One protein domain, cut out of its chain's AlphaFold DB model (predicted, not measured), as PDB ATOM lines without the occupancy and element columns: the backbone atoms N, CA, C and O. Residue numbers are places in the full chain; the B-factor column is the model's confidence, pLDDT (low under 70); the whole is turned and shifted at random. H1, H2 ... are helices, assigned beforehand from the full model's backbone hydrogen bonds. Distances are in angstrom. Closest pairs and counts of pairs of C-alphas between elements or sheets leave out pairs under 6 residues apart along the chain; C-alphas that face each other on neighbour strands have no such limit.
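Overview. This is residues 4 to 74 of the 75 residues of an uncharacterized protein of Laribacter hongkongensis (UniProt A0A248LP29). The model is a long helical hairpin, H2 and H3, whose legs spread apart away from their link, with the small helix H1 packed on the first part of H2. H3 is the longer leg, and beyond a kink its residues 58 to 72, with 73 and 74 after them, stick out free. The printed part has 71 residues with three named helices, H1, H2 and H3 in that order, and no named strand; the class is all helix. The whole is loose, with a radius of gyration of the C-alphas of 15.6 A, and flat, spanning 50 by 27 by 13 A.

Arrangement. H1, residues 4 to 7, touches H2, residues 17 to 38, and H2 touches H1 with residues 17 to 23 alone. Their closest C-alphas are those of Val 7 and Leu 20, 4.7 A apart. H2 and H3, residues 44 to 72, form a helical hairpin, running opposite ways at a shallow tilt of 29 degrees. They touch through residues 26 to 33 of H2 and 46 to 54 of H3 alone; their closest C-alphas, those of Cys 26 and Val 54, are 5.8 A apart. H1 and H3 are apart. In H2 and H3 every O i to N i+4 pair is within hydrogen-bond range; H1 is too short for such a pair, and its one O i to N i+3 pair is within range.

Along the chain. H1 begins at C-alpha 4, (33.379, 8.931, 55.346), and is 5.6 A long from first to last C-alpha. H2 runs 31.4 A from C-alpha 17, (26.791, 19.090, 60.202), to C-alpha 38. H3 spans 40.6 A, has a kink of 27 degrees near residue 57, and ends at C-alpha 72, (35.570, 27.503, 36.822).

Size, cuts and confidence. The C-alphas farthest apart, those of Val 39 and Ala 74, are 52.0 A apart. The printed part has no cut. The link from H1 to H2 is short and that from H2 to H3 is tight. Mean pLDDT of the printed part is 85.1; residues 9 to 11, 13 and 71 to 74 are under 70.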
ATOM      1  N   SER A   4      33.047   7.697  54.638       71.44
ATOM      2  CA  SER A   4      33.379   8.931  55.346       71.44
ATOM      3  C   SER A   4      33.013  10.198  54.565       71.44
ATOM      4  O   SER A   4      32.554  11.154  55.172       71.44
ATOM      5  N   GLU A   5      33.139  10.214  53.234       73.81
ATOM      6  CA  GLU A   5      32.908  11.403  52.391       73.81
ATOM      7  C   GLU A   5      31.434  11.831  52.317       73.81
ATOM      8  O   GLU A   5      31.136  12.976  51.958       73.81
ATOM      9  N   LEU A   6      30.510  10.935  52.687       71.69
ATOM     10  CA  LEU A   6      29.097  11.277  52.845       71.69
ATOM     11  C   LEU A   6      28.890  12.224  54.029       71.69
ATOM     12  O   LEU A   6      28.061  13.125  53.962       71.69
ATOM     13  N   VAL A   7      29.656  12.065  55.103       76.75
ATOM     14  CA  VAL A   7      29.464  12.831  56.341       76.75
ATOM     15  C   VAL A   7      30.543  13.891  56.555       76.75
ATOM     16  O   VAL A   7      30.311  14.867  57.267       76.75
ATOM     17  N   THR A   8      31.705  13.763  55.910       74.12
ATOM     18  CA  THR A   8      32.815  14.710  56.027       74.12
ATOM     19  C   THR A   8      32.923  15.676  54.845       74.12
ATOM     20  O   THR A   8      32.385  15.488  53.747       74.12
ATOM     21  N   ASN A   9      33.592  16.797  55.095       69.62
ATOM     22  CA  ASN A   9      33.941  17.781  54.090       69.62
ATOM     23  C   ASN A   9      35.216  17.322  53.350       69.62
ATOM     24  O   ASN A   9      36.211  17.068  54.027       69.62
ATOM     25  N   PRO A  10      35.214  17.196  52.009       66.50
ATOM     26  CA  PRO A  10      36.370  16.714  51.252       66.50
ATOM     27  C   PRO A  10      37.612  17.600  51.408       66.50
ATOM     28  O   PRO A  10      38.718  17.072  51.408       66.50
ATOM     29  N   ASP A  11      37.438  18.908  51.620       66.50
ATOM     30  CA  ASP A  11      38.565  19.850  51.699       66.50
ATOM     31  C   ASP A  11      39.253  19.848  53.072       66.50
ATOM     32  O   ASP A  11      40.440  20.135  53.184       66.50
ATOM     33  N   THR A  12      38.514  19.537  54.145       71.62
ATOM     34  CA  THR A  12      39.019  19.640  55.530       71.62
ATOM     35  C   THR A  12      39.007  18.323  56.298       71.62
ATOM     36  O   THR A  12      39.494  18.266  57.423       71.62
ATOM     37  N   GLY A  13      38.395  17.270  55.752       68.44
ATOM     38  CA  GLY A  13      38.212  15.974  56.410       68.44
ATOM     39  C   GLY A  13      37.273  15.992  57.627       68.44
ATOM     40  O   GLY A  13      36.982  14.936  58.186       68.44
ATOM     41  N   ARG A  14      36.765  17.159  58.045       77.88
ATOM     42  CA  ARG A  14      35.906  17.312  59.230       77.88
ATOM     43  C   ARG A  14      34.466  16.920  58.930       77.88
ATOM     44  O   ARG A  14      33.981  17.138  57.822       77.88
ATOM     45  N   LEU A  15      33.759  16.409  59.938       76.50
ATOM     46  CA  LEU A  15      32.311  16.204  59.867       76.50
ATOM     47  C   LEU A  15      31.606  17.510  59.484       76.50
ATOM     48  O   LEU A  15      31.803  18.551  60.113       76.50
ATOM     49  N   SER A  16      30.775  17.445  58.450       81.38
ATOM     50  CA  SER A  16      29.906  18.541  58.047       81.38
ATOM     51  C   SER A  16      28.527  18.290  58.638       81.38
ATOM     52  O   SER A  16      27.842  17.355  58.231       81.38
ATOM     53  N   HIS A  17      28.115  19.144  59.576       82.69
ATOM     54  CA  HIS A  17      26.791  19.090  60.202       82.69
ATOM     55  C   HIS A  17      25.689  18.998  59.134       82.69
ATOM     56  O   HIS A  17      24.864  18.092  59.158       82.69
ATOM     57  N   THR A  18      25.723  19.878  58.133       84.06
ATOM     58  CA  THR A  18      24.719  19.914  57.064       84.06
ATOM     59  C   THR A  18      24.691  18.631  56.231       84.06
ATOM     60  O   THR A  18      23.609  18.113  55.970       84.06
ATOM     61  N   LYS A  19      25.849  18.076  55.837       82.94
ATOM     62  CA  LYS A  19      25.877  16.806  55.088       82.94
ATOM     63  C   LYS A  19      25.419  15.622  55.933       82.94
ATOM     64  O   LYS A  19      24.711  14.755  55.428       82.94
ATOM     65  N   LEU A  20      25.830  15.586  57.199       85.50
ATOM     66  CA  LEU A  20      25.453  14.530  58.128       85.50
ATOM     67  C   LEU A  20      23.930  14.465  58.257       85.50
ATOM     68  O   LEU A  20      23.344  13.419  57.995       85.50
ATOM     69  N   TRP A  21      23.283  15.587  58.569       88.19
ATOM     70  CA  TRP A  21      21.830  15.625  58.720       88.19
ATOM     71  C   TRP A  21      21.077  15.405  57.410       88.19
ATOM     72  O   TRP A  21      20.048  14.736  57.426       88.19
ATOM     73  N   ALA A  22      21.597  15.883  56.276       88.62
ATOM     74  CA  ALA A  22      21.000  15.596  54.975       88.62
ATOM     75  C   ALA A  22      20.986  14.087  54.668       88.62
ATOM     76  O   ALA A  22      19.962  13.550  54.245       88.62
ATOM     77  N   ASN A  23      22.089  13.385  54.944       88.88
ATOM     78  CA  ASN A  23      22.156  11.935  54.760       88.88
ATOM     79  C   ASN A  23      21.322  11.167  55.791       88.88
ATOM     80  O   ASN A  23      20.690  10.182  55.422       88.88
ATOM     81  N   ILE A  24      21.260  11.627  57.047       91.19
ATOM     82  CA  ILE A  24      20.356  11.058  58.061       91.19
ATOM     83  C   ILE A  24      18.902  11.186  57.602       91.19
ATOM     84  O   ILE A  24      18.170  10.205  57.653       91.19
ATOM     85  N   ALA A  25      18.485  12.352  57.101       90.38
ATOM     86  CA  ALA A  25      17.135  12.543  56.582       90.38
ATOM     87  C   ALA A  25      16.840  11.586  55.415       90.38
ATOM     88  O   ALA A  25      15.824  10.895  55.437       90.38
ATOM     89  N   CYS A  26      17.762  11.459  54.451       91.69
ATOM     90  CA  CYS A  26      17.614  10.517  53.336       91.69
ATOM     91  C   CYS A  26      17.522   9.056  53.810       91.69
ATOM     92  O   CYS A  26      16.703   8.288  53.297       91.69
ATOM     93  N   ALA A  27      18.336   8.670  54.796       92.56
ATOM     94  CA  ALA A  27      18.328   7.330  55.374       92.56
ATOM     95  C   ALA A  27      17.009   7.041  56.102       92.56
ATOM     96  O   ALA A  27      16.381   6.016  55.843       92.56
ATOM     97  N   THR A  28      16.543   7.968  56.942       94.12
ATOM     98  CA  THR A  28      15.269   7.851  57.660       94.12
ATOM     99  C   THR A  28      14.095   7.751  56.691       94.12
ATOM    100  O   THR A  28      13.268   6.852  56.827       94.12
ATOM    101  N   SER A  29      14.036   8.607  55.666       92.88
ATOM    102  CA  SER A  29      12.976   8.553  54.653       92.88
ATOM    103  C   SER A  29      12.993   7.251  53.860       92.88
ATOM    104  O   SER A  29      11.935   6.692  53.590       92.88
ATOM    105  N   THR A  30      14.179   6.724  53.542       94.38
ATOM    106  CA  THR A  30      14.313   5.406  52.903       94.38
ATOM    107  C   THR A  30      13.834   4.288  53.829       94.38
ATOM    108  O   THR A  30      13.115   3.400  53.382       94.38
ATOM    109  N   GLY A  31      14.153   4.355  55.125       94.00
ATOM    110  CA  GLY A  31      13.668   3.398  56.120       94.00
ATOM    111  C   GLY A  31      12.143   3.390  56.233       94.00
ATOM    112  O   GLY A  31      11.529   2.326  56.173       94.00
ATOM    113  N   VAL A  32      11.520   4.570  56.313       92.06
ATOM    114  CA  VAL A  32      10.054   4.704  56.337       92.06
ATOM    115  C   VAL A  32       9.434   4.182  55.043       92.06
ATOM    116  O   VAL A  32       8.435   3.475  55.095       92.06
ATOM    117  N   PHE A  33      10.030   4.484  53.888       92.94
ATOM    118  CA  PHE A  33       9.543   4.005  52.597       92.94
ATOM    119  C   PHE A  33       9.566   2.471  52.502       92.94
ATOM    120  O   PHE A  33       8.565   1.859  52.137       92.94
ATOM    121  N   VAL A  34      10.673   1.839  52.907       94.75
ATOM    122  CA  VAL A  34      10.798   0.373  52.955       94.75
ATOM    123  C   VAL A  34       9.810  -0.235  53.950       94.75
ATOM    124  O   VAL A  34       9.174  -1.242  53.644       94.75
ATOM    125  N   TRP A  35       9.633   0.389  55.116       93.62
ATOM    126  CA  TRP A  35       8.640  -0.050  56.093       93.62
ATOM    127  C   TRP A  35       7.221  -0.001  55.521       93.62
ATOM    128  O   TRP A  35       6.499  -0.992  55.592       93.62
ATOM    129  N   GLN A  36       6.835   1.112  54.888       91.44
ATOM    130  CA  GLN A  36       5.527   1.248  54.244       91.44
ATOM    131  C   GLN A  36       5.328   0.251  53.100       91.44
ATOM    132  O   GLN A  36       4.219  -0.251  52.916       91.44
ATOM    133  N   ALA A  37       6.398  -0.094  52.376       90.88
ATOM    134  CA  ALA A  37       6.357  -1.140  51.358       90.88
ATOM    135  C   ALA A  37       6.077  -2.505  51.992       90.88
ATOM    136  O   ALA A  37       5.244  -3.257  51.491       90.88
ATOM    137  N   HIS A  38       6.725  -2.796  53.120       93.44
ATOM    138  CA  HIS A  38       6.550  -4.047  53.847       93.44
ATOM    139  C   HIS A  38       5.130  -4.219  54.406       93.44
ATOM    140  O   HIS A  38       4.555  -5.296  54.280       93.44
ATOM    141  N   VAL A  39       4.536  -3.161  54.969       94.62
ATOM    142  CA  VAL A  39       3.165  -3.206  55.517       94.62
ATOM    143  C   VAL A  39       2.067  -3.010  54.459       94.62
ATOM    144  O   VAL A  39       0.890  -2.908  54.804       94.62
ATOM    145  N   GLY A  40       2.424  -2.940  53.172       90.69
ATOM    146  CA  GLY A  40       1.466  -2.809  52.068       90.69
ATOM    147  C   GLY A  40       0.763  -1.448  51.984       90.69
ATOM    148  O   GLY A  40      -0.323  -1.358  51.423       90.69
ATOM    149  N   GLN A  41       1.362  -0.386  52.533       91.06
ATOM    150  CA  GLN A  41       0.820   0.984  52.554       91.06
ATOM    151  C   GLN A  41       1.460   1.890  51.484       91.06
ATOM    152  O   GLN A  41       1.453   3.115  51.589       91.06
ATOM    153  N   LEU A  42       2.051   1.301  50.443       89.50
ATOM    154  CA  LEU A  42       2.781   2.048  49.423       89.50
ATOM    155  C   LEU A  42       1.815   2.708  48.426       89.50
ATOM    156  O   LEU A  42       1.396   2.101  47.441       89.50
ATOM    157  N   THR A  43       1.455   3.963  48.682       93.38
ATOM    158  CA  THR A  43       0.615   4.764  47.780       93.38
ATOM    159  C   THR A  43       1.461   5.557  46.777       93.38
ATOM    160  O   THR A  43       2.661   5.770  46.970       93.38
ATOM    161  N   ALA A  44       0.836   6.033  45.694       93.44
ATOM    162  CA  ALA A  44       1.501   6.904  44.720       93.44
ATOM    163  C   ALA A  44       2.024   8.205  45.359       93.44
ATOM    164  O   ALA A  44       3.087   8.697  44.988       93.44
ATOM    165  N   GLU A  45       1.319   8.733  46.360       92.50
ATOM    166  CA  GLU A  45       1.744   9.915  47.112       92.50
ATOM    167  C   GLU A  45       3.034   9.657  47.902       92.50
ATOM    168  O   GLU A  45       3.973  10.448  47.825       92.50
ATOM    169  N   VAL A  46       3.136   8.507  48.579       92.19
ATOM    170  CA  VAL A  46       4.352   8.099  49.307       92.19
ATOM    171  C   VAL A  46       5.547   7.976  48.357       92.19
ATOM    172  O   VAL A  46       6.645   8.427  48.687       92.19
ATOM    173  N   TRP A  47       5.335   7.436  47.154       92.06
ATOM    174  CA  TRP A  47       6.351   7.400  46.099       92.06
ATOM    175  C   TRP A  47       6.814   8.791  45.675       92.06
ATOM    176  O   TRP A  47       8.020   9.038  45.608       92.06
ATOM    177  N   LEU A  48       5.878   9.699  45.399       93.81
ATOM    178  CA  LEU A  48       6.195  11.059  44.964       93.81
ATOM    179  C   LEU A  48       6.947  11.837  46.046       93.81
ATOM    180  O   LEU A  48       7.937  12.499  45.735       93.81
ATOM    181  N   ILE A  49       6.538  11.713  47.311       91.69
ATOM    182  CA  ILE A  49       7.226  12.342  48.445       91.69
ATOM    183  C   ILE A  49       8.641  11.768  48.594       91.69
ATOM    184  O   ILE A  49       9.604  12.528  48.717       91.69
ATOM    185  N   TYR A  50       8.791  10.441  48.541       93.38
ATOM    186  CA  TYR A  50      10.090   9.784  48.677       93.38
ATOM    187  C   TYR A  50      11.060  10.176  47.553       93.38
ATOM    188  O   TYR A  50      12.176  10.635  47.820       93.38
ATOM    189  N   LEU A  51      10.626  10.041  46.297       93.50
ATOM    190  CA  LEU A  51      11.429  10.387  45.124       93.50
ATOM    191  C   LEU A  51      11.707  11.890  45.055       93.50
ATOM    192  O   LEU A  51      12.812  12.284  44.688       93.50
ATOM    193  N   GLY A  52      10.747  12.727  45.451       93.44
ATOM    194  CA  GLY A  52      10.929  14.170  45.551       93.44
ATOM    195  C   GLY A  52      12.016  14.545  46.557       93.44
ATOM    196  O   GLY A  52      12.878  15.361  46.243       93.44
ATOM    197  N   LEU A  53      12.038  13.914  47.733       92.06
ATOM    198  CA  LEU A  53      13.023  14.220  48.769       92.06
ATOM    199  C   LEU A  53      14.423  13.693  48.419       92.06
ATOM    200  O   LEU A  53      15.384  14.461  48.361       92.06
ATOM    201  N   VAL A  54      14.546  12.385  48.169       92.94
ATOM    202  CA  VAL A  54      15.848  11.736  47.933       92.94
ATOM    203  C   VAL A  54      16.385  12.086  46.545       92.94
ATOM    204  O   VAL A  54      17.551  12.462  46.396       92.94
ATOM    205  N   GLY A  55      15.527  12.019  45.527       91.44
ATOM    206  CA  GLY A  55      15.875  12.405  44.163       91.44
ATOM    207  C   GLY A  55      16.132  13.906  44.042       91.44
ATOM    208  O   GLY A  55      17.107  14.301  43.404       91.44
ATOM    209  N   GLY A  56      15.332  14.743  44.711       92.69
ATOM    210  CA  GLY A  56      15.537  16.192  44.753       92.69
ATOM    211  C   GLY A  56      16.864  16.582  45.401       92.69
ATOM    212  O   GLY A  56      17.583  17.415  44.851       92.69
ATOM    213  N   TYR A  57      17.250  15.933  46.504       90.44
ATOM    214  CA  TYR A  57      18.565  16.135  47.121       90.44
ATOM    215  C   TYR A  57      19.711  15.816  46.147       90.44
ATOM    216  O   TYR A  57      20.615  16.636  45.953       90.44
ATOM    217  N   ALA A  58      19.652  14.663  45.474       89.50
ATOM    218  CA  ALA A  58      20.665  14.266  44.497       89.50
ATOM    219  C   ALA A  58      20.717  15.218  43.287       89.50
ATOM    220  O   ALA A  58      21.803  15.617  42.855       89.50
ATOM    221  N   ALA A  59      19.555  15.621  42.765       92.25
ATOM    222  CA  ALA A  59      19.446  16.568  41.660       92.25
ATOM    223  C   ALA A  59      20.010  17.945  42.039       92.25
ATOM    224  O   ALA A  59      20.793  18.512  41.276       92.25
ATOM    225  N   ALA A  60      19.693  18.448  43.235       91.25
ATOM    226  CA  ALA A  60      20.197  19.721  43.739       91.25
ATOM    227  C   ALA A  60      21.724  19.710  43.896       91.25
ATOM    228  O   ALA A  60      22.392  20.637  43.441       91.25
ATOM    229  N   LEU A  61      22.302  18.646  44.467       87.88
ATOM    230  CA  LEU A  61      23.759  18.507  44.564       87.88
ATOM    231  C   LEU A  61      24.426  18.516  43.187       87.88
ATOM    232  O   LEU A  61      25.441  19.186  42.988       87.88
ATOM    233  N   ARG A  62      23.845  17.789  42.228       88.12
ATOM    234  CA  ARG A  62      24.371  17.684  40.865       88.12
ATOM    235  C   ARG A  62      24.261  19.015  40.117       88.12
ATOM    236  O   ARG A  62      25.201  19.395  39.424       88.12
ATOM    237  N   LEU A  63      23.174  19.757  40.329       90.75
ATOM    238  CA  LEU A  63      22.991  21.112  39.810       90.75
ATOM    239  C   LEU A  63      24.020  22.081  40.403       90.75
ATOM    240  O   LEU A  63      24.689  22.788  39.655       90.75
ATOM    241  N   ILE A  64      24.212  22.077  41.727       88.81
ATOM    242  CA  ILE A  64      25.215  22.922  42.395       88.81
ATOM    243  C   ILE A  64      26.622  22.611  41.868       88.81
ATOM    244  O   ILE A  64      27.397  23.532  41.608       88.81
ATOM    245  N   ALA A  65      26.956  21.332  41.685       86.38
ATOM    246  CA  ALA A  65      28.240  20.920  41.126       86.38
ATOM    247  C   ALA A  65      28.423  21.417  39.682       86.38
ATOM    248  O   ALA A  65      29.467  21.986  39.368       86.38
ATOM    249  N   ALA A  66      27.399  21.280  38.832       89.31
ATOM    250  CA  ALA A  66      27.420  21.793  37.462       89.31
ATOM    251  C   ALA A  66      27.599  23.321  37.421       89.31
ATOM    252  O   ALA A  66      28.416  23.827  36.656       89.31
ATOM    253  N   TRP A  67      26.908  24.057  38.297       90.06
ATOM    254  CA  TRP A  67      27.043  25.512  38.415       90.06
ATOM    255  C   TRP A  67      28.440  25.943  38.875       90.06
ATOM    256  O   TRP A  67      28.972  26.938  38.387       90.06
ATOM    257  N   ARG A  68      29.053  25.204  39.806       85.69
ATOM    258  CA  ARG A  68      30.433  25.458  40.246       85.69
ATOM    259  C   ARG A  68      31.447  25.157  39.141       85.69
ATOM    260  O   ARG A  68      32.354  25.954  38.940       85.69
ATOM    261  N   GLY A  69      31.263  24.061  38.403       77.56
ATOM    262  CA  GLY A  69      32.103  23.706  37.254       77.56
ATOM    263  C   GLY A  69      32.003  24.719  36.111       77.56
ATOM    264  O   GLY A  69      33.022  25.112  35.555       77.56
ATOM    265  N   GLY A  70      30.798  25.223  35.824       71.81
ATOM    266  CA  GLY A  70      30.585  26.274  34.824       71.81
ATOM    267  C   GLY A  70      31.256  27.603  35.181       71.81
ATOM    268  O   GLY A  70      31.761  28.286  34.298       71.81
ATOM    269  N   LYS A  71      31.337  27.952  36.474       59.97
ATOM    270  CA  LYS A  71      32.078  29.139  36.936       59.97
ATOM    271  C   LYS A  71      33.600  28.986  36.832       59.97
ATOM    272  O   LYS A  71      34.278  29.989  36.659       59.97
ATOM    273  N   ALA A  72      34.132  27.766  36.922       55.19
ATOM    274  CA  ALA A  72      35.570  27.503  36.822       55.19
ATOM    275  C   ALA A  72      36.109  27.531  35.378       55.19
ATOM    276  O   ALA A  72      37.308  27.680  35.195       55.19
ATOM    277  N   GLY A  73      35.244  27.396  34.363       52.34
ATOM    278  CA  GLY A  73      35.619  27.511  32.945       52.34
ATOM    279  C   GLY A  73      35.462  28.915  32.347       52.34
ATOM    280  O   GLY A  73      35.703  29.090  31.157       52.34
ATOM    281  N   ALA A  74      35.014  29.892  33.143       53.06
ATOM    282  CA  ALA A  74      34.767  31.276  32.722       53.06
ATOM    283  C   ALA A  74      35.748  32.293  33.348       53.06
ATOM    284  O   ALA A  74      35.535  33.499  33.213       53.06
TER     285      ALA A  74